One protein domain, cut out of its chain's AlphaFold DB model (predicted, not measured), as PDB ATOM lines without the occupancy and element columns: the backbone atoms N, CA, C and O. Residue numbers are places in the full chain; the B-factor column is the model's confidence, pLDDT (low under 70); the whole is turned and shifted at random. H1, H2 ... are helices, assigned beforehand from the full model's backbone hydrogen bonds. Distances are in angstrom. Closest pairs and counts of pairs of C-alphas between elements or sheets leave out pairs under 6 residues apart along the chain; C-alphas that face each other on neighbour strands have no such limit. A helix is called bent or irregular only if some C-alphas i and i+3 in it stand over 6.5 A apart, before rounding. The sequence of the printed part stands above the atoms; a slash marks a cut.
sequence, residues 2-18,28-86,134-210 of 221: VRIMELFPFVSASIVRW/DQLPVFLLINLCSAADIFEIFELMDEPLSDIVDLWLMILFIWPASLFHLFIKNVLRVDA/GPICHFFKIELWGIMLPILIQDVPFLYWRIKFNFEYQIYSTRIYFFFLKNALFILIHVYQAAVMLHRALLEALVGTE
ATOM      1  N   VAL A   2     112.472 134.047 152.127       65.44
ATOM      2  CA  VAL A   2     112.223 133.296 153.379       65.44
ATOM      3  C   VAL A   2     111.825 131.822 153.159       65.44
ATOM      4  O   VAL A   2     112.530 130.932 153.613       65.44
ATOM      5  N   ARG A   3     110.815 131.539 152.321       71.38
ATOM      6  CA  ARG A   3     110.363 130.163 151.986       71.38
ATOM      7  C   ARG A   3     111.456 129.232 151.426       71.38
ATOM      8  O   ARG A   3     111.416 128.026 151.634       71.38
ATOM      9  N   ILE A   4     112.413 129.771 150.663       74.88
ATOM     10  CA  ILE A   4     113.526 128.983 150.093       74.88
ATOM     11  C   ILE A   4     114.571 128.700 151.179       74.88
ATOM     12  O   ILE A   4     115.197 127.642 151.179       74.88
ATOM     13  N   MET A   5     114.740 129.628 152.120       68.94
ATOM     14  CA  MET A   5     115.666 129.489 153.240       68.94
ATOM     15  C   MET A   5     115.144 128.503 154.294       68.94
ATOM     16  O   MET A   5     115.934 127.737 154.832       68.94
ATOM     17  N   GLU A   6     113.828 128.420 154.502       70.06
ATOM     18  CA  GLU A   6     113.190 127.357 155.299       70.06
ATOM     19  C   GLU A   6     113.406 125.961 154.693       70.06
ATOM     20  O   GLU A   6     113.576 124.970 155.401       70.06
ATOM     21  N   LEU A   7     113.432 125.861 153.362       77.81
ATOM     22  CA  LEU A   7     113.637 124.590 152.666       77.81
ATOM     23  C   LEU A   7     115.088 124.086 152.777       77.81
ATOM     24  O   LEU A   7     115.337 122.880 152.704       77.81
ATOM     25  N   PHE A   8     116.048 124.991 152.972       79.56
ATOM     26  CA  PHE A   8     117.474 124.672 152.993       79.56
ATOM     27  C   PHE A   8     117.862 123.638 154.077       79.56
ATOM     28  O   PHE A   8     118.482 122.638 153.705       79.56
ATOM     29  N   PRO A   9     117.448 123.766 155.357       73.75
ATOM     30  CA  PRO A   9     117.678 122.748 156.387       73.75
ATOM     31  C   PRO A   9     117.160 121.347 156.039       73.75
ATOM     32  O   PRO A   9     117.813 120.347 156.347       73.75
ATOM     33  N   PHE A  10     115.997 121.257 155.384       73.06
ATOM     34  CA  PHE A  10     115.414 119.977 154.972       73.06
ATOM     35  C   PHE A  10     116.197 119.334 153.828       73.06
ATOM     36  O   PHE A  10     116.459 118.125 153.839       73.06
ATOM     37  N   VAL A  11     116.595 120.143 152.845       80.25
ATOM     38  CA  VAL A  11     117.381 119.682 151.698       80.25
ATOM     39  C   VAL A  11     118.774 119.252 152.149       80.25
ATOM     40  O   VAL A  11     119.219 118.171 151.767       80.25
ATOM     41  N   SER A  12     119.438 120.014 153.022       75.12
ATOM     42  CA  SER A  12     120.763 119.652 153.539       75.12
ATOM     43  C   SER A  12     120.731 118.346 154.344       75.12
ATOM     44  O   SER A  12     121.591 117.487 154.147       75.12
ATOM     45  N   ALA A  13     119.712 118.140 155.187       69.88
ATOM     46  CA  ALA A  13     119.526 116.883 155.919       69.88
ATOM     47  C   ALA A  13     119.281 115.690 154.973       69.88
ATOM     48  O   ALA A  13     119.810 114.594 155.184       69.88
ATOM     49  N   SER A  14     118.525 115.913 153.895       76.25
ATOM     50  CA  SER A  14     118.252 114.900 152.867       76.25
ATOM     51  C   SER A  14     119.508 114.526 152.071       76.25
ATOM     52  O   SER A  14     119.750 113.344 151.826       76.25
ATOM     53  N   ILE A  15     120.344 115.510 151.727       79.69
ATOM     54  CA  ILE A  15     121.618 115.297 151.025       79.69
ATOM     55  C   ILE A  15     122.589 114.497 151.894       79.69
ATOM     56  O   ILE A  15     123.179 113.528 151.421       79.69
ATOM     57  N   VAL A  16     122.726 114.838 153.177       72.38
ATOM     58  CA  VAL A  16     123.618 114.114 154.100       72.38
ATOM     59  C   VAL A  16     123.198 112.650 154.226       72.38
ATOM     60  O   VAL A  16     124.050 111.765 154.200       72.38
ATOM     61  N   ARG A  17     121.889 112.368 154.256       68.81
ATOM     62  CA  ARG A  17     121.365 110.994 154.205       68.81
ATOM     63  C   ARG A  17     121.762 110.261 152.922       68.81
ATOM     64  O   ARG A  17     122.086 109.080 152.991       68.81
ATOM     65  N   TRP A  18     121.723 110.933 151.775       67.50
ATOM     66  CA  TRP A  18     122.131 110.342 150.496       67.50
ATOM     67  C   TRP A  18     123.636 110.089 150.420       67.50
ATOM     68  O   TRP A  18     124.060 109.105 149.821       67.50
ATOM     69  N   ASP A  28     119.839  99.419 163.222       61.44
ATOM     70  CA  ASP A  28     119.331  99.814 164.541       61.44
ATOM     71  C   ASP A  28     119.673 101.258 164.950       61.44
ATOM     72  O   ASP A  28     119.007 101.843 165.800       61.44
ATOM     73  N   GLN A  29     120.724 101.855 164.380       61.03
ATOM     74  CA  GLN A  29     121.202 103.196 164.768       61.03
ATOM     75  C   GLN A  29     120.669 104.305 163.847       61.03
ATOM     76  O   GLN A  29     120.726 105.490 164.184       61.03
ATOM     77  N   LEU A  30     120.125 103.924 162.688       68.44
ATOM     78  CA  LEU A  30     119.613 104.842 161.675       68.44
ATOM     79  C   LEU A  30     118.372 105.640 162.136       68.44
ATOM     80  O   LEU A  30     118.337 106.848 161.887       68.44
ATOM     81  N   PRO A  31     117.377 105.045 162.830       74.88
ATOM     82  CA  PRO A  31     116.204 105.785 163.298       74.88
ATOM     83  C   PRO A  31     116.556 106.825 164.363       74.88
ATOM     84  O   PRO A  31     116.051 107.942 164.322       74.88
ATOM     85  N   VAL A  32     117.472 106.486 165.277       72.81
ATOM     86  CA  VAL A  32     117.936 107.386 166.346       72.81
ATOM     87  C   VAL A  32     118.647 108.602 165.755       72.81
ATOM     88  O   VAL A  32     118.366 109.735 166.134       72.81
ATOM     89  N   PHE A  33     119.525 108.382 164.776       71.88
ATOM     90  CA  PHE A  33     120.205 109.459 164.061       71.88
ATOM     91  C   PHE A  33     119.225 110.400 163.350       71.88
ATOM     92  O   PHE A  33     119.365 111.623 163.419       71.88
ATOM     93  N   LEU A  34     118.234 109.841 162.652       71.62
ATOM     94  CA  LEU A  34     117.255 110.632 161.913       71.62
ATOM     95  C   LEU A  34     116.371 111.436 162.863       71.62
ATOM     96  O   LEU A  34     116.108 112.606 162.599       71.62
ATOM     97  N   LEU A  35     115.981 110.836 163.989       76.06
ATOM     98  CA  LEU A  35     115.195 111.500 165.017       76.06
ATOM     99  C   LEU A  35     115.939 112.702 165.610       76.06
ATOM    100  O   LEU A  35     115.349 113.767 165.726       76.06
ATOM    101  N   ILE A  36     117.236 112.568 165.913       73.69
ATOM    102  CA  ILE A  36     118.044 113.681 166.437       73.69
ATOM    103  C   ILE A  36     118.093 114.833 165.428       73.69
ATOM    104  O   ILE A  36     117.790 115.967 165.786       73.69
ATOM    105  N   ASN A  37     118.397 114.547 164.157       71.94
ATOM    106  CA  ASN A  37     118.458 115.583 163.120       71.94
ATOM    107  C   ASN A  37     117.092 116.230 162.851       71.94
ATOM    108  O   ASN A  37     117.022 117.435 162.626       71.94
ATOM    109  N   LEU A  38     116.003 115.456 162.911       75.75
ATOM    110  CA  LEU A  38     114.642 115.970 162.765       75.75
ATOM    111  C   LEU A  38     114.246 116.866 163.947       75.75
ATOM    112  O   LEU A  38     113.698 117.944 163.738       75.75
ATOM    113  N   CYS A  39     114.555 116.453 165.180       76.00
ATOM    114  CA  CYS A  39     114.319 117.262 166.374       76.00
ATOM    115  C   CYS A  39     115.116 118.569 166.335       76.00
ATOM    116  O   CYS A  39     114.558 119.618 166.647       76.00
ATOM    117  N   SER A  40     116.379 118.525 165.906       73.94
ATOM    118  CA  SER A  40     117.194 119.730 165.761       73.94
ATOM    119  C   SER A  40     116.705 120.635 164.621       73.94
ATOM    120  O   SER A  40     116.785 121.853 164.743       73.94
ATOM    121  N   ALA A  41     116.148 120.072 163.542       76.69
ATOM    122  CA  ALA A  41     115.549 120.864 162.468       76.69
ATOM    123  C   ALA A  41     114.278 121.573 162.962       76.69
ATOM    124  O   ALA A  41     114.105 122.762 162.712       76.69
ATOM    125  N   ALA A  42     113.432 120.872 163.724       78.62
ATOM    126  CA  ALA A  42     112.247 121.457 164.350       78.62
ATOM    127  C   ALA A  42     112.601 122.613 165.306       78.62
ATOM    128  O   ALA A  42     111.923 123.635 165.311       78.62
ATOM    129  N   ASP A  43     113.698 122.494 166.061       75.75
ATOM    130  CA  ASP A  43     114.171 123.558 166.958       75.75
ATOM    131  C   ASP A  43     114.611 124.835 166.218       75.75
ATOM    132  O   ASP A  43     114.551 125.922 166.798       75.75
ATOM    133  N   ILE A  44     115.051 124.706 164.963       77.12
ATOM    134  CA  ILE A  44     115.414 125.826 164.081       77.12
ATOM    135  C   ILE A  44     114.182 126.421 163.409       77.12
ATOM    136  O   ILE A  44     114.099 127.639 163.291       77.12
ATOM    137  N   PHE A  45     113.220 125.588 163.011       77.38
ATOM    138  CA  PHE A  45     111.933 126.065 162.500       77.38
ATOM    139  C   PHE A  45     111.225 126.971 163.493       77.38
ATOM    140  O   PHE A  45     110.698 128.007 163.106       77.38
ATOM    141  N   GLU A  46     111.301 126.639 164.775       76.62
ATOM    142  CA  GLU A  46     110.777 127.521 165.805       76.62
ATOM    143  C   GLU A  46     111.516 128.869 165.842       76.62
ATOM    144  O   GLU A  46     110.890 129.913 165.974       76.62
ATOM    145  N   ILE A  47     112.849 128.879 165.693       75.56
ATOM    146  CA  ILE A  47     113.617 130.134 165.616       75.56
ATOM    147  C   ILE A  47     113.203 130.942 164.378       75.56
ATOM    148  O   ILE A  47     113.106 132.161 164.474       75.56
ATOM    149  N   PHE A  48     112.928 130.289 163.246       77.19
ATOM    150  CA  PHE A  48     112.408 130.954 162.050       77.19
ATOM    151  C   PHE A  48     111.028 131.575 162.284       77.19
ATOM    152  O   PHE A  48     110.833 132.727 161.914       77.19
ATOM    153  N   GLU A  49     110.115 130.871 162.955       77.06
ATOM    154  CA  GLU A  49     108.789 131.409 163.297       77.06
ATOM    155  C   GLU A  49     108.892 132.624 164.237       77.06
ATOM    156  O   GLU A  49     108.109 133.563 164.140       77.06
ATOM    157  N   LEU A  50     109.912 132.653 165.103       71.12
ATOM    158  CA  LEU A  50     110.243 133.817 165.926       71.12
ATOM    159  C   LEU A  50     110.835 135.000 165.138       71.12
ATOM    160  O   LEU A  50     110.750 136.129 165.617       71.12
ATOM    161  N   MET A  51     111.456 134.768 163.976       68.38
ATOM    162  CA  MET A  51     112.045 135.830 163.143       68.38
ATOM    163  C   MET A  51     111.018 136.570 162.273       68.38
ATOM    164  O   MET A  51     111.357 137.614 161.710       68.38
ATOM    165  N   ASP A  52     109.791 136.054 162.153       66.31
ATOM    166  CA  ASP A  52     108.717 136.675 161.363       66.31
ATOM    167  C   ASP A  52     108.081 137.903 162.055       66.31
ATOM    168  O   ASP A  52     107.523 138.769 161.380       66.31
ATOM    169  N   GLU A  53     108.213 138.048 163.375       64.25
ATOM    170  CA  GLU A  53     107.954 139.306 164.098       64.25
ATOM    171  C   GLU A  53     109.291 140.049 164.283       64.25
ATOM    172  O   GLU A  53     110.283 139.376 164.520       64.25
ATOM    173  N   PRO A  54     109.345 141.400 164.250       66.12
ATOM    174  CA  PRO A  54     110.235 142.326 163.492       66.12
ATOM    175  C   PRO A  54     111.779 142.128 163.497       66.12
ATOM    176  O   PRO A  54     112.529 143.045 163.176       66.12
ATOM    177  N   LEU A  55     112.288 140.954 163.844       65.75
ATOM    178  CA  LEU A  55     113.694 140.592 163.986       65.75
ATOM    179  C   LEU A  55     114.334 140.095 162.678       65.75
ATOM    180  O   LEU A  55     115.499 139.691 162.679       65.75
ATOM    181  N   SER A  56     113.610 140.142 161.556       69.00
ATOM    182  CA  SER A  56     114.088 139.669 160.251       69.00
ATOM    183  C   SER A  56     115.299 140.444 159.710       69.00
ATOM    184  O   SER A  56     116.042 139.894 158.897       69.00
ATOM    185  N   ASP A  57     115.549 141.660 160.210       73.81
ATOM    186  CA  ASP A  57     116.687 142.514 159.830       73.81
ATOM    187  C   ASP A  57     118.036 142.080 160.442       73.81
ATOM    188  O   ASP A  57     119.093 142.590 160.057       73.81
ATOM    189  N   ILE A  58     118.054 141.129 161.385       79.12
ATOM    190  CA  ILE A  58     119.287 140.716 162.073       79.12
ATOM    191  C   ILE A  58     120.075 139.723 161.206       79.12
ATOM    192  O   ILE A  58     119.923 138.504 161.308       79.12
ATOM    193  N   VAL A  59     120.968 140.244 160.362       79.25
ATOM    194  CA  VAL A  59     121.798 139.450 159.432       79.25
ATOM    195  C   VAL A  59     122.663 138.401 160.147       79.25
ATOM    196  O   VAL A  59     122.831 137.293 159.640       79.25
ATOM    197  N   ASP A  60     123.175 138.706 161.342       79.25
ATOM    198  CA  ASP A  60     124.056 137.802 162.098       79.25
ATOM    199  C   ASP A  60     123.371 136.482 162.479       79.25
ATOM    200  O   ASP A  60     123.982 135.411 162.450       79.25
ATOM    201  N   LEU A  61     122.080 136.550 162.796       76.94
ATOM    202  CA  LEU A  61     121.263 135.391 163.137       76.94
ATOM    203  C   LEU A  61     121.025 134.507 161.907       76.94
ATOM    204  O   LEU A  61     121.167 133.283 161.980       76.94
ATOM    205  N   TRP A  62     120.749 135.128 160.758       77.75
ATOM    206  CA  TRP A  62     120.612 134.433 159.478       77.75
ATOM    207  C   TRP A  62     121.902 133.736 159.056       77.75
ATOM    208  O   TRP A  62     121.868 132.564 158.678       77.75
ATOM    209  N   LEU A  63     123.045 134.423 159.145       78.75
ATOM    210  CA  LEU A  63     124.351 133.842 158.831       78.75
ATOM    211  C   LEU A  63     124.648 132.651 159.738       78.75
ATOM    212  O   LEU A  63     125.066 131.596 159.264       78.75
ATOM    213  N   MET A  64     124.370 132.778 161.030       78.00
ATOM    214  CA  MET A  64     124.519 131.660 161.941       78.00
ATOM    215  C   MET A  64     123.668 130.455 161.499       78.00
ATOM    216  O   MET A  64     124.210 129.359 161.379       78.00
ATOM    217  N   ILE A  65     122.372 130.621 161.235       77.50
ATOM    218  CA  ILE A  65     121.521 129.482 160.857       77.50
ATOM    219  C   ILE A  65     121.987 128.877 159.524       77.50
ATOM    220  O   ILE A  65     122.028 127.657 159.384       77.50
ATOM    221  N   LEU A  66     122.406 129.707 158.566       77.31
ATOM    222  CA  LEU A  66     122.856 129.257 157.250       77.31
ATOM    223  C   LEU A  66     124.185 128.486 157.296       77.31
ATOM    224  O   LEU A  66     124.363 127.548 156.523       77.31
ATOM    225  N   PHE A  67     125.117 128.867 158.175       76.44
ATOM    226  CA  PHE A  67     126.470 128.297 158.206       76.44
ATOM    227  C   PHE A  67     126.678 127.264 159.316       76.44
ATOM    228  O   PHE A  67     127.309 126.231 159.083       76.44
ATOM    229  N   ILE A  68     126.129 127.497 160.509       76.69
ATOM    230  CA  ILE A  68     126.331 126.619 161.670       76.69
ATOM    231  C   ILE A  68     125.547 125.312 161.516       76.69
ATOM    232  O   ILE A  68     126.033 124.246 161.896       76.69
ATOM    233  N   TRP A  69     124.367 125.358 160.894       74.69
ATOM    234  CA  TRP A  69     123.542 124.167 160.696       74.69
ATOM    235  C   TRP A  69     124.130 123.153 159.697       74.69
ATOM    236  O   TRP A  69     124.261 121.979 160.043       74.69
ATOM    237  N   PRO A  70     124.561 123.531 158.479       75.44
ATOM    238  CA  PRO A  70     125.241 122.580 157.600       75.44
ATOM    239  C   PRO A  70     126.551 122.067 158.199       75.44
ATOM    240  O   PRO A  70     126.906 120.907 157.984       75.44
ATOM    241  N   ALA A  71     127.248 122.902 158.977       76.12
ATOM    242  CA  ALA A  71     128.465 122.501 159.669       76.12
ATOM    243  C   ALA A  71     128.204 121.402 160.714       76.12
ATOM    244  O   ALA A  71     129.001 120.467 160.809       76.12
ATOM    245  N   SER A  72     127.083 121.445 161.447       73.50
ATOM    246  CA  SER A  72     126.737 120.386 162.406       73.50
ATOM    247  C   SER A  72     126.392 119.064 161.720       73.50
ATOM    248  O   SER A  72     126.857 118.002 162.150       73.50
ATOM    249  N   LEU A  73     125.660 119.117 160.603       73.06
ATOM    250  CA  LEU A  73     125.352 117.938 159.796       73.06
ATOM    251  C   LEU A  73     126.618 117.320 159.187       73.06
ATOM    252  O   LEU A  73     126.784 116.098 159.201       73.06
ATOM    253  N   PHE A  74     127.526 118.159 158.689       74.69
ATOM    254  CA  PHE A  74     128.803 117.721 158.132       74.69
ATOM    255  C   PHE A  74     129.712 117.113 159.204       74.69
ATOM    256  O   PHE A  74     130.275 116.039 159.006       74.69
ATOM    257  N   HIS A  75     129.808 117.737 160.378       72.69
ATOM    258  CA  HIS A  75     130.549 117.175 161.507       72.69
ATOM    259  C   HIS A  75     130.009 115.799 161.908       72.69
ATOM    260  O   HIS A  75     130.768 114.845 162.096       72.69
ATOM    261  N   LEU A  76     128.685 115.674 162.003       70.00
ATOM    262  CA  LEU A  76     128.029 114.420 162.348       70.00
ATOM    263  C   LEU A  76     128.255 113.350 161.266       70.00
ATOM    264  O   LEU A  76     128.492 112.185 161.596       70.00
ATOM    265  N   PHE A  77     128.239 113.733 159.990       73.25
ATOM    266  CA  PHE A  77     128.618 112.869 158.873       73.25
ATOM    267  C   PHE A  77     130.050 112.347 159.032       73.25
ATOM    268  O   PHE A  77     130.260 111.134 159.093       73.25
ATOM    269  N   ILE A  78     131.019 113.250 159.200       71.12
ATOM    270  CA  ILE A  78     132.437 112.914 159.360       71.12
ATOM    271  C   ILE A  78     132.658 112.012 160.575       71.12
ATOM    272  O   ILE A  78     133.317 110.983 160.459       71.12
ATOM    273  N   LYS A  79     132.048 112.316 161.726       68.38
ATOM    274  CA  LYS A  79     132.138 111.478 162.933       68.38
ATOM    275  C   LYS A  79     131.679 110.045 162.679       68.38
ATOM    276  O   LYS A  79     132.277 109.103 163.198       68.38
ATOM    277  N   ASN A  80     130.601 109.873 161.922       66.94
ATOM    278  CA  ASN A  80     130.063 108.548 161.650       66.94
ATOM    279  C   ASN A  80     130.870 107.798 160.591       66.94
ATOM    280  O   ASN A  80     131.103 106.609 160.775       66.94
ATOM    281  N   VAL A  81     131.364 108.482 159.556       70.62
ATOM    282  CA  VAL A  81     132.288 107.893 158.573       70.62
ATOM    283  C   VAL A  81     133.593 107.456 159.250       70.62
ATOM    284  O   VAL A  81     133.978 106.298 159.140       70.62
ATOM    285  N   LEU A  82     134.208 108.318 160.065       66.12
ATOM    286  CA  LEU A  82     135.433 107.983 160.804       66.12
ATOM    287  C   LEU A  82     135.229 106.837 161.812       66.12
ATOM    288  O   LEU A  82     136.129 106.029 162.038       66.12
ATOM    289  N   ARG A  83     134.037 106.727 162.417       61.00
ATOM    290  CA  ARG A  83     133.695 105.609 163.315       61.00
ATOM    291  C   ARG A  83     133.597 104.273 162.570       61.00
ATOM    292  O   ARG A  83     133.880 103.235 163.166       61.00
ATOM    293  N   VAL A  84     133.179 104.280 161.307       60.16
ATOM    294  CA  VAL A  84     133.087 103.071 160.468       60.16
ATOM    295  C   VAL A  84     134.475 102.539 160.164       60.16
ATOM    296  O   VAL A  84     134.710 101.344 160.334       60.16
ATOM    297  N   ASP A  85     135.408 103.432 159.837       55.25
ATOM    298  CA  ASP A  85     136.808 103.067 159.631       55.25
ATOM    299  C   ASP A  85     137.422 102.485 160.915       55.25
ATOM    300  O   ASP A  85     138.089 101.449 160.870       55.25
ATOM    301  N   ALA A  86     137.099 103.053 162.085       54.09
ATOM    302  CA  ALA A  86     137.537 102.527 163.383       54.09
ATOM    303  C   ALA A  86     136.922 101.157 163.746       54.09
ATOM    304  O   ALA A  86     137.523 100.385 164.494       54.09
ATOM    305  N   GLY A 134     151.114 112.286 177.352       54.56
ATOM    306  CA  GLY A 134     150.793 113.463 178.166       54.56
ATOM    307  C   GLY A 134     149.279 113.706 178.243       54.56
ATOM    308  O   GLY A 134     148.570 113.403 177.280       54.56
ATOM    309  N   PRO A 135     148.759 114.302 179.335       52.19
ATOM    310  CA  PRO A 135     147.324 114.580 179.502       52.19
ATOM    311  C   PRO A 135     146.757 115.473 178.383       52.19
ATOM    312  O   PRO A 135     145.597 115.341 178.001       52.19
ATOM    313  N   ILE A 136     147.601 116.320 177.786       50.97
ATOM    314  CA  ILE A 136     147.264 117.174 176.640       50.97
ATOM    315  C   ILE A 136     146.999 116.330 175.377       50.97
ATOM    316  O   ILE A 136     146.046 116.604 174.655       50.97
ATOM    317  N   CYS A 137     147.752 115.253 175.127       50.66
ATOM    318  CA  CYS A 137     147.498 114.372 173.978       50.66
ATOM    319  C   CYS A 137     146.293 113.446 174.175       50.66
ATOM    320  O   CYS A 137     145.638 113.102 173.193       50.66
ATOM    321  N   HIS A 138     145.929 113.125 175.420       51.94
ATOM    322  CA  HIS A 138     144.655 112.464 175.710       51.94
ATOM    323  C   HIS A 138     143.453 113.377 175.394       51.94
ATOM    324  O   HIS A 138     142.435 112.915 174.881       51.94
ATOM    325  N   PHE A 139     143.571 114.687 175.633       52.66
ATOM    326  CA  PHE A 139     142.566 115.674 175.212       52.66
ATOM    327  C   PHE A 139     142.431 115.785 173.682       52.66
ATOM    328  O   PHE A 139     141.340 116.032 173.173       52.66
ATOM    329  N   PHE A 140     143.526 115.561 172.947       50.72
ATOM    330  CA  PHE A 140     143.564 115.563 171.480       50.72
ATOM    331  C   PHE A 140     143.181 114.222 170.832       50.72
ATOM    332  O   PHE A 140     143.184 114.117 169.602       50.72
ATOM    333  N   LYS A 141     142.816 113.195 171.613       56.41
ATOM    334  CA  LYS A 141     142.245 111.961 171.058       56.41
ATOM    335  C   LYS A 141     140.957 112.339 170.316       56.41
ATOM    336  O   LYS A 141     140.059 112.960 170.883       56.41
ATOM    337  N   ILE A 142     140.875 111.957 169.042       59.28
ATOM    338  CA  ILE A 142     139.801 112.311 168.091       59.28
ATOM    339  C   ILE A 142     138.395 112.033 168.663       59.28
ATOM    340  O   ILE A 142     137.430 112.718 168.326       59.28
ATOM    341  N   GLU A 143     138.282 111.074 169.582       60.84
ATOM    342  CA  GLU A 143     137.048 110.717 170.283       60.84
ATOM    343  C   GLU A 143     136.487 111.845 171.167       60.84
ATOM    344  O   GLU A 143     135.276 112.069 171.155       60.84
ATOM    345  N   LEU A 144     137.344 112.587 171.883       64.44
ATOM    346  CA  LEU A 144     136.928 113.688 172.763       64.44
ATOM    347  C   LEU A 144     136.569 114.937 171.944       64.44
ATOM    348  O   LEU A 144     135.544 115.582 172.175       64.44
ATOM    349  N   TRP A 145     137.377 115.232 170.921       64.50
ATOM    350  CA  TRP A 145     137.129 116.325 169.976       64.50
ATOM    351  C   TRP A 145     135.841 116.104 169.171       64.50
ATOM    352  O   TRP A 145     135.077 117.039 168.950       64.50
ATOM    353  N   GLY A 146     135.513 114.853 168.828       62.72
ATOM    354  CA  GLY A 146     134.259 114.486 168.163       62.72
ATOM    355  C   GLY A 146     132.986 114.727 168.990       62.72
ATOM    356  O   GLY A 146     131.875 114.570 168.466       62.72
ATOM    357  N   ILE A 147     133.123 115.073 170.272       64.50
ATOM    358  CA  ILE A 147     132.024 115.357 171.207       64.50
ATOM    359  C   ILE A 147     132.053 116.815 171.644       64.50
ATOM    360  O   ILE A 147     131.009 117.454 171.644       64.50
ATOM    361  N   MET A 148     133.236 117.365 171.917       64.75
ATOM    362  CA  MET A 148     133.384 118.779 172.270       64.75
ATOM    363  C   MET A 148     133.116 119.725 171.099       64.75
ATOM    364  O   MET A 148     132.520 120.783 171.294       64.75
ATOM    365  N   LEU A 149     133.515 119.351 169.880       68.00
ATOM    366  CA  LEU A 149     133.322 120.196 168.706       68.00
ATOM    367  C   LEU A 149     131.844 120.491 168.392       68.00
ATOM    368  O   LEU A 149     131.527 121.661 168.201       68.00
ATOM    369  N   PRO A 150     130.921 119.510 168.383       66.56
ATOM    370  CA  PRO A 150     129.512 119.799 168.149       66.56
ATOM    371  C   PRO A 150     128.896 120.594 169.305       66.56
ATOM    372  O   PRO A 150     128.115 121.490 169.039       66.56
ATOM    373  N   ILE A 151     129.310 120.382 170.558       66.00
ATOM    374  CA  ILE A 151     128.823 121.190 171.694       66.00
ATOM    375  C   ILE A 151     129.178 122.676 171.510       66.00
ATOM    376  O   ILE A 151     128.333 123.554 171.682       66.00
ATOM    377  N   LEU A 152     130.427 122.968 171.135       66.62
ATOM    378  CA  LEU A 152     130.914 124.340 170.960       66.62
ATOM    379  C   LEU A 152     130.377 125.010 169.693       66.62
ATOM    380  O   LEU A 152     130.042 126.191 169.726       66.62
ATOM    381  N   ILE A 153     130.318 124.275 168.580       69.88
ATOM    382  CA  ILE A 153     129.898 124.826 167.287       69.88
ATOM    383  C   ILE A 153     128.379 124.877 167.158       69.88
ATOM    384  O   ILE A 153     127.879 125.780 166.504       69.88
ATOM    385  N   GLN A 154     127.638 123.947 167.757       69.81
ATOM    386  CA  GLN A 154     126.196 123.829 167.560       69.81
ATOM    387  C   GLN A 154     125.424 124.433 168.732       69.81
ATOM    388  O   GLN A 154     124.694 125.398 168.543       69.81
ATOM    389  N   ASP A 155     125.601 123.924 169.950       73.69
ATOM    390  CA  ASP A 155     124.676 124.241 171.046       73.69
ATOM    391  C   ASP A 155     124.888 125.649 171.630       73.69
ATOM    392  O   ASP A 155     123.922 126.342 171.957       73.69
ATOM    393  N   VAL A 156     126.141 126.109 171.726       77.06
ATOM    394  CA  VAL A 156     126.476 127.426 172.305       77.06
ATOM    395  C   VAL A 156     125.930 128.598 171.475       77.06
ATOM    396  O   VAL A 156     125.316 129.490 172.067       77.06
ATOM    397  N   PRO A 157     126.071 128.626 170.136       77.81
ATOM    398  CA  PRO A 157     125.495 129.697 169.329       77.81
ATOM    399  C   PRO A 157     123.965 129.755 169.428       77.81
ATOM    400  O   PRO A 157     123.401 130.842 169.572       77.81
ATOM    401  N   PHE A 158     123.275 128.605 169.430       74.19
ATOM    402  CA  PHE A 158     121.813 128.575 169.588       74.19
ATOM    403  C   PHE A 158     121.380 129.000 170.992       74.19
ATOM    404  O   PHE A 158     120.362 129.682 171.133       74.19
ATOM    405  N   LEU A 159     122.160 128.679 172.027       76.50
ATOM    406  CA  LEU A 159     121.904 129.171 173.379       76.50
ATOM    407  C   LEU A 159     122.090 130.692 173.477       76.50
ATOM    408  O   LEU A 159     121.249 131.359 174.077       76.50
ATOM    409  N   TYR A 160     123.149 131.242 172.877       82.00
ATOM    410  CA  TYR A 160     123.430 132.680 172.894       82.00
ATOM    411  C   TYR A 160     122.252 133.496 172.350       82.00
ATOM    412  O   TYR A 160     121.753 134.392 173.034       82.00
ATOM    413  N   TRP A 161     121.741 133.137 171.168       77.38
ATOM    414  CA  TRP A 161     120.596 133.836 170.579       77.38
ATOM    415  C   TRP A 161     119.313 133.652 171.384       77.38
ATOM    416  O   TRP A 161     118.558 134.606 171.556       77.38
ATOM    417  N   ARG A 162     119.085 132.466 171.960       76.69
ATOM    418  CA  ARG A 162     117.921 132.229 172.827       76.69
ATOM    419  C   ARG A 162     117.972 133.056 174.112       76.69
ATOM    420  O   ARG A 162     116.931 133.536 174.555       76.69
ATOM    421  N   ILE A 163     119.150 133.247 174.704       78.38
ATOM    422  CA  ILE A 163     119.323 134.144 175.855       78.38
ATOM    423  C   ILE A 163     119.076 135.591 175.420       78.38
ATOM    424  O   ILE A 163     118.310 136.291 176.081       78.38
ATOM    425  N   LYS A 164     119.637 136.017 174.281       78.38
ATOM    426  CA  LYS A 164     119.387 137.356 173.730       78.38
ATOM    427  C   LYS A 164     117.899 137.634 173.504       78.38
ATOM    428  O   LYS A 164     117.418 138.670 173.947       78.38
ATOM    429  N   PHE A 165     117.138 136.704 172.929       75.81
ATOM    430  CA  PHE A 165     115.692 136.888 172.750       75.81
ATOM    431  C   PHE A 165     114.915 136.999 174.063       75.81
ATOM    432  O   PHE A 165     114.027 137.842 174.175       75.81
ATOM    433  N   ASN A 166     115.262 136.196 175.072       70.00
ATOM    434  CA  ASN A 166     114.579 136.241 176.368       70.00
ATOM    435  C   ASN A 166     114.872 137.532 177.150       70.00
ATOM    436  O   ASN A 166     113.973 138.076 177.786       70.00
ATOM    437  N   PHE A 167     116.113 138.024 177.119       72.25
ATOM    438  CA  PHE A 167     116.507 139.197 177.904       72.25
ATOM    439  C   PHE A 167     116.239 140.525 177.189       72.25
ATOM    440  O   PHE A 167     115.770 141.468 177.824       72.25
ATOM    441  N   GLU A 168     116.517 140.602 175.887       66.12
ATOM    442  CA  GLU A 168     116.565 141.864 175.136       66.12
ATOM    443  C   GLU A 168     115.234 142.186 174.440       66.12
ATOM    444  O   GLU A 168     114.856 143.351 174.365       66.12
ATOM    445  N   TYR A 169     114.476 141.165 174.012       65.75
ATOM    446  CA  TYR A 169     113.211 141.353 173.286       65.75
ATOM    447  C   TYR A 169     111.950 141.185 174.150       65.75
ATOM    448  O   TYR A 169     110.862 141.504 173.682       65.75
ATOM    449  N   GLN A 170     112.071 140.738 175.412       57.44
ATOM    450  CA  GLN A 170     110.967 140.659 176.395       57.44
ATOM    451  C   GLN A 170     109.691 139.960 175.862       57.44
ATOM    452  O   GLN A 170     108.571 140.284 176.260       57.44
ATOM    453  N   ILE A 171     109.842 138.986 174.959       62.38
ATOM    454  CA  ILE A 171     108.719 138.218 174.411       62.38
ATOM    455  C   ILE A 171     108.399 137.086 175.397       62.38
ATOM    456  O   ILE A 171     109.000 136.015 175.369       62.38
ATOM    457  N   TYR A 172     107.450 137.322 176.305       63.31
ATOM    458  CA  TYR A 172     107.003 136.346 177.306       63.31
ATOM    459  C   TYR A 172     106.009 135.338 176.706       63.31
ATOM    460  O   TYR A 172     104.835 135.307 177.072       63.31
ATOM    461  N   SER A 173     106.458 134.515 175.758       70.06
ATOM    462  CA  SER A 173     105.631 133.448 175.178       70.06
ATOM    463  C   SER A 173     106.001 132.083 175.757       70.06
ATOM    464  O   SER A 173     107.178 131.740 175.875       70.06
ATOM    465  N   THR A 174     104.997 131.261 176.074       72.69
ATOM    466  CA  THR A 174     105.171 129.903 176.628       72.69
ATOM    467  C   THR A 174     106.080 129.024 175.762       72.69
ATOM    468  O   THR A 174     106.840 128.215 176.299       72.69
ATOM    469  N   ARG A 175     106.066 129.207 174.432       72.12
ATOM    470  CA  ARG A 175     106.966 128.484 173.520       72.12
ATOM    471  C   ARG A 175     108.429 128.814 173.809       72.12
ATOM    472  O   ARG A 175     109.228 127.907 174.008       72.12
ATOM    473  N   ILE A 176     108.771 130.089 173.961       72.31
ATOM    474  CA  ILE A 176     110.153 130.552 174.151       72.31
ATOM    475  C   ILE A 176     110.780 129.951 175.416       72.31
ATOM    476  O   ILE A 176     111.906 129.449 175.366       72.31
ATOM    477  N   TYR A 177     110.032 129.914 176.523       77.19
ATOM    478  CA  TYR A 177     110.484 129.291 177.770       77.19
ATOM    479  C   TYR A 177     110.643 127.776 177.661       77.19
ATOM    480  O   TYR A 177     111.640 127.227 178.136       77.19
ATOM    481  N   PHE A 178     109.695 127.095 177.015       78.50
ATOM    482  CA  PHE A 178     109.781 125.654 176.785       78.50
ATOM    483  C   PHE A 178     111.025 125.296 175.965       78.50
ATOM    484  O   PHE A 178     111.782 124.392 176.328       78.50
ATOM    485  N   PHE A 179     111.292 126.053 174.900       74.06
ATOM    486  CA  PHE A 179     112.478 125.842 174.082       74.06
ATOM    487  C   PHE A 179     113.768 126.197 174.821       74.06
ATOM    488  O   PHE A 179     114.744 125.458 174.698       74.06
ATOM    489  N   PHE A 180     113.797 127.271 175.611       77.69
ATOM    490  CA  PHE A 180     114.951 127.588 176.456       77.69
ATOM    491  C   PHE A 180     115.272 126.435 177.418       77.69
ATOM    492  O   PHE A 180     116.415 125.977 177.463       77.69
ATOM    493  N   LEU A 181     114.260 125.904 178.111       80.31
ATOM    494  CA  LEU A 181     114.426 124.793 179.048       80.31
ATOM    495  C   LEU A 181     114.909 123.517 178.346       80.31
ATOM    496  O   LEU A 181     115.826 122.855 178.834       80.31
ATOM    497  N   LYS A 182     114.342 123.191 177.178       77.81
ATOM    498  CA  LYS A 182     114.781 122.051 176.360       77.81
ATOM    499  C   LYS A 182     116.253 122.190 175.952       77.81
ATOM    500  O   LYS A 182     117.015 121.242 176.122       77.81
ATOM    501  N   ASN A 183     116.668 123.358 175.456       76.06
ATOM    502  CA  ASN A 183     118.056 123.597 175.044       76.06
ATOM    503  C   ASN A 183     119.022 123.580 176.246       76.06
ATOM    504  O   ASN A 183     120.105 123.008 176.149       76.06
ATOM    505  N   ALA A 184     118.612 124.105 177.407       80.12
ATOM    506  CA  ALA A 184     119.390 124.013 178.646       80.12
ATOM    507  C   ALA A 184     119.565 122.558 179.118       80.12
ATOM    508  O   ALA A 184     120.658 122.163 179.524       80.12
ATOM    509  N   LEU A 185     118.513 121.736 179.014       82.25
ATOM    510  CA  LEU A 185     118.572 120.313 179.349       82.25
ATOM    511  C   LEU A 185     119.502 119.545 178.402       82.25
ATOM    512  O   LEU A 185     120.295 118.721 178.857       82.25
ATOM    513  N   PHE A 186     119.443 119.838 177.100       76.94
ATOM    514  CA  PHE A 186     120.364 119.264 176.119       76.94
ATOM    515  C   PHE A 186     121.817 119.576 176.480       76.94
ATOM    516  O   PHE A 186     122.629 118.654 176.552       76.94
ATOM    517  N   ILE A 187     122.137 120.830 176.799       77.31
ATOM    518  CA  ILE A 187     123.490 121.229 177.207       77.31
ATOM    519  C   ILE A 187     123.906 120.522 178.498       77.31
ATOM    520  O   ILE A 187     125.014 119.997 178.569       77.31
ATOM    521  N   LEU A 188     123.022 120.428 179.494       83.31
ATOM    522  CA  LEU A 188     123.314 119.728 180.746       83.31
ATOM    523  C   LEU A 188     123.664 118.250 180.511       83.31
ATOM    524  O   LEU A 188     124.637 117.744 181.075       83.31
ATOM    525  N   ILE A 189     122.910 117.566 179.645       82.19
ATOM    526  CA  ILE A 189     123.175 116.172 179.269       82.19
ATOM    527  C   ILE A 189     124.529 116.050 178.561       82.19
ATOM    528  O   ILE A 189     125.303 115.142 178.869       82.19
ATOM    529  N   HIS A 190     124.845 116.960 177.644       76.19
ATOM    530  CA  HIS A 190     126.109 116.929 176.910       76.19
ATOM    531  C   HIS A 190     127.313 117.246 177.807       76.19
ATOM    532  O   HIS A 190     128.343 116.578 177.708       76.19
ATOM    533  N   VAL A 191     127.173 118.185 178.747       81.25
ATOM    534  CA  VAL A 191     128.184 118.470 179.779       81.25
ATOM    535  C   VAL A 191     128.398 117.249 180.671       81.25
ATOM    536  O   VAL A 191     129.541 116.881 180.939       81.25
ATOM    537  N   TYR A 192     127.324 116.570 181.082       85.19
ATOM    538  CA  TYR A 192     127.432 115.325 181.839       85.19
ATOM    539  C   TYR A 192     128.174 114.238 181.048       85.19
ATOM    540  O   TYR A 192     129.092 113.609 181.575       85.19
ATOM    541  N   GLN A 193     127.839 114.048 179.770       80.00
ATOM    542  CA  GLN A 193     128.540 113.098 178.900       80.00
ATOM    543  C   GLN A 193     130.030 113.436 178.772       80.00
ATOM    544  O   GLN A 193     130.870 112.543 178.908       80.00
ATOM    545  N   ALA A 194     130.370 114.710 178.569       75.81
ATOM    546  CA  ALA A 194     131.752 115.175 178.517       75.81
ATOM    547  C   ALA A 194     132.495 114.908 179.837       75.81
ATOM    548  O   ALA A 194     133.613 114.391 179.817       75.81
ATOM    549  N   ALA A 195     131.861 115.181 180.980       83.62
ATOM    550  CA  ALA A 195     132.427 114.924 182.302       83.62
ATOM    551  C   ALA A 195     132.668 113.427 182.547       83.62
ATOM    552  O   ALA A 195     133.736 113.047 183.025       83.62
ATOM    553  N   VAL A 196     131.724 112.560 182.168       84.75
ATOM    554  CA  VAL A 196     131.878 111.099 182.291       84.75
ATOM    555  C   VAL A 196     133.035 110.590 181.434       84.75
ATOM    556  O   VAL A 196     133.794 109.726 181.877       84.75
ATOM    557  N   MET A 197     133.203 111.110 180.218       78.44
ATOM    558  CA  MET A 197     134.321 110.711 179.359       78.44
ATOM    559  C   MET A 197     135.661 111.227 179.870       78.44
ATOM    560  O   MET A 197     136.631 110.474 179.870       78.44
ATOM    561  N   LEU A 198     135.706 112.460 180.378       78.69
ATOM    562  CA  LEU A 198     136.892 113.005 181.036       78.69
ATOM    563  C   LEU A 198     137.261 112.201 182.290       78.69
ATOM    564  O   LEU A 198     138.433 111.930 182.527       78.69
ATOM    565  N   HIS A 199     136.272 111.777 183.073       82.62
ATOM    566  CA  HIS A 199     136.497 110.941 184.247       82.62
ATOM    567  C   HIS A 199     137.098 109.580 183.868       82.62
ATOM    568  O   HIS A 199     138.074 109.149 184.475       82.62
ATOM    569  N   ARG A 200     136.565 108.917 182.832       80.38
ATOM    570  CA  ARG A 200     137.122 107.649 182.319       80.38
ATOM    571  C   ARG A 200     138.562 107.820 181.828       80.38
ATOM    572  O   ARG A 200     139.428 107.045 182.214       80.38
ATOM    573  N   ALA A 201     138.813 108.878 181.063       71.69
ATOM    574  CA  ALA A 201     140.139 109.262 180.591       71.69
ATOM    575  C   ALA A 201     141.148 109.477 181.733       71.69
ATOM    576  O   ALA A 201     142.284 109.010 181.672       71.69
ATOM    577  N   LEU A 202     140.726 110.180 182.787       78.44
ATOM    578  CA  LEU A 202     141.548 110.439 183.966       78.44
ATOM    579  C   LEU A 202     141.886 109.136 184.700       78.44
ATOM    580  O   LEU A 202     143.038 108.929 185.070       78.44
ATOM    581  N   LEU A 203     140.902 108.251 184.890       80.75
ATOM    582  CA  LEU A 203     141.122 106.956 185.537       80.75
ATOM    583  C   LEU A 203     142.113 106.088 184.757       80.75
ATOM    584  O   LEU A 203     143.006 105.503 185.363       80.75
ATOM    585  N   GLU A 204     142.009 106.045 183.427       77.19
ATOM    586  CA  GLU A 204     142.978 105.338 182.579       77.19
ATOM    587  C   GLU A 204     144.393 105.917 182.722       77.19
ATOM    588  O   GLU A 204     145.362 105.161 182.812       77.19
ATOM    589  N   ALA A 205     144.528 107.244 182.811       72.75
ATOM    590  CA  ALA A 205     145.818 107.893 183.028       72.75
ATOM    591  C   ALA A 205     146.413 107.576 184.413       72.75
ATOM    592  O   ALA A 205     147.612 107.323 184.514       72.75
ATOM    593  N   LEU A 206     145.591 107.546 185.467       75.12
ATOM    594  CA  LEU A 206     146.037 107.221 186.827       75.12
ATOM    595  C   LEU A 206     146.450 105.747 186.953       75.12
ATOM    596  O   LEU A 206     147.526 105.453 187.473       75.12
ATOM    597  N   VAL A 207     145.666 104.819 186.401       75.25
ATOM    598  CA  VAL A 207     146.012 103.385 186.391       75.25
ATOM    599  C   VAL A 207     147.248 103.119 185.520       75.25
ATOM    600  O   VAL A 207     148.104 102.312 185.882       75.25
ATOM    601  N   GLY A 208     147.416 103.850 184.412       57.41
ATOM    602  CA  GLY A 208     148.624 103.790 183.581       57.41
ATOM    603  C   GLY A 208     149.901 104.221 184.313       57.41
ATOM    604  O   GLY A 208     150.983 103.720 183.999       57.41
ATOM    605  N   THR A 209     149.798 105.088 185.328       55.22
ATOM    606  CA  THR A 209     150.957 105.502 186.140       55.22
ATOM    607  C   THR A 209     151.399 104.479 187.189       55.22
ATOM    608  O   THR A 209     152.572 104.498 187.557       55.22
ATOM    609  N   GLU A 210     150.546 103.532 187.603       50.72
ATOM    610  CA  GLU A 210     150.941 102.464 188.545       50.72
ATOM    611  C   GLU A 210     151.789 101.349 187.903       50.72
ATOM    612  O   GLU A 210     152.423 100.570 188.608       50.72
TER     613      GLU A 210
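What this domain is: This is residues 2 to 18, 28 to 86 and 134 to 210 of the 221 residues of an uncharacterized protein of Dibothriocephalus latus (UniProt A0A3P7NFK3). Long helices make an elongated up-and-down bundle: H1, H2 and H3 run nearly alongside one another with their centres at the corners of a triangle, and the bent helix H5 and the long H6 fold into a helical hairpin on the side of H3 away from H1. H6 runs along much of the longest axis, with short H4 near its last turns. The printed part has 153 residues with six named helices, H1 to H6, and no named strand; its class is all helix. It is only just loose, close to compact, with a radius of gyration of the C-alphas of 18.1 A and spans of 62 by 38 by 28 A.

How they stand to each other: H6, residues 174 to 209, is the longest helix. H5, residues 142 to 168, was assigned as one helix by its hydrogen bonds but is bent, with C-alphas 153 and 156 6.6 A apart; its arms are H5a, 142 to 153, and H5b, 156 to 168, at 22 degrees. H5b and H6 form a hairpin and touch, closest C-alphas Arg 162 and Phe 180 at 6.6 A, running opposite ways at 37 degrees, only just a steep tilt. H5a touches H6 at C-alphas Ile 151 and His 190, 7.3 A, at a shallow tilt of 24 degrees, opposite ways. H3, residues 59 to 86, touches H5a with residues 68 to 79 alone, closest C-alphas Lys 79 and Gly 146 at 6.4 A, at a shallow tilt of 14 degrees, opposite ways. H3 and H6 are apart. H1, residues 2 to 18, touches H3 at C-alphas Ser 12 and Pro 70, 6.7 A, the same way at 6 degrees. H2, residues 30 to 51, touches H1 at C-alphas Ala 41 and Pro 9, 6.7 A, opposite ways at 12 degrees. H4, residues 135 to 139, is close to H6 but not clearly touching, closest C-alphas His 138 and Ala 201 at 7.4 A. Each O i to N i+4 pair is within hydrogen-bond range in H4, H5b and H6; the counts are 11 of 13 in H1, 17 of 18 in H2, 22 of 24 in H3 and 5 of 8 in H5a.

Where its parts are: H6 is 52.7 A long, from C-alpha 174 at (105.171, 129.903, 176.628) to C-alpha 209 at (150.957, 105.502, 186.140). H3 is 40.3 A, H2 31.9 A and H1 25.2 A. H1 begins with C-alpha 2 at (112.223, 133.296, 153.379), has a kink of 29 degrees near residue 10, and is only just irregular, with C-alphas 6 and 9 6.52 A apart.

The domain as a whole: The two C-alphas farthest apart, Pro 54 and Glu 210, are 62.2 A apart. Residues 19 to 27 and 87 to 133 are not printed; the C-alphas across these cuts are 17.8 A and 22.7 A apart. Of the links printed whole, H4 to H5 and H5 to H6 are tight and H2 to H3 is short. Mean pLDDT of the printed part is 71.7; 50 residues are under 70, among them 134 to 154.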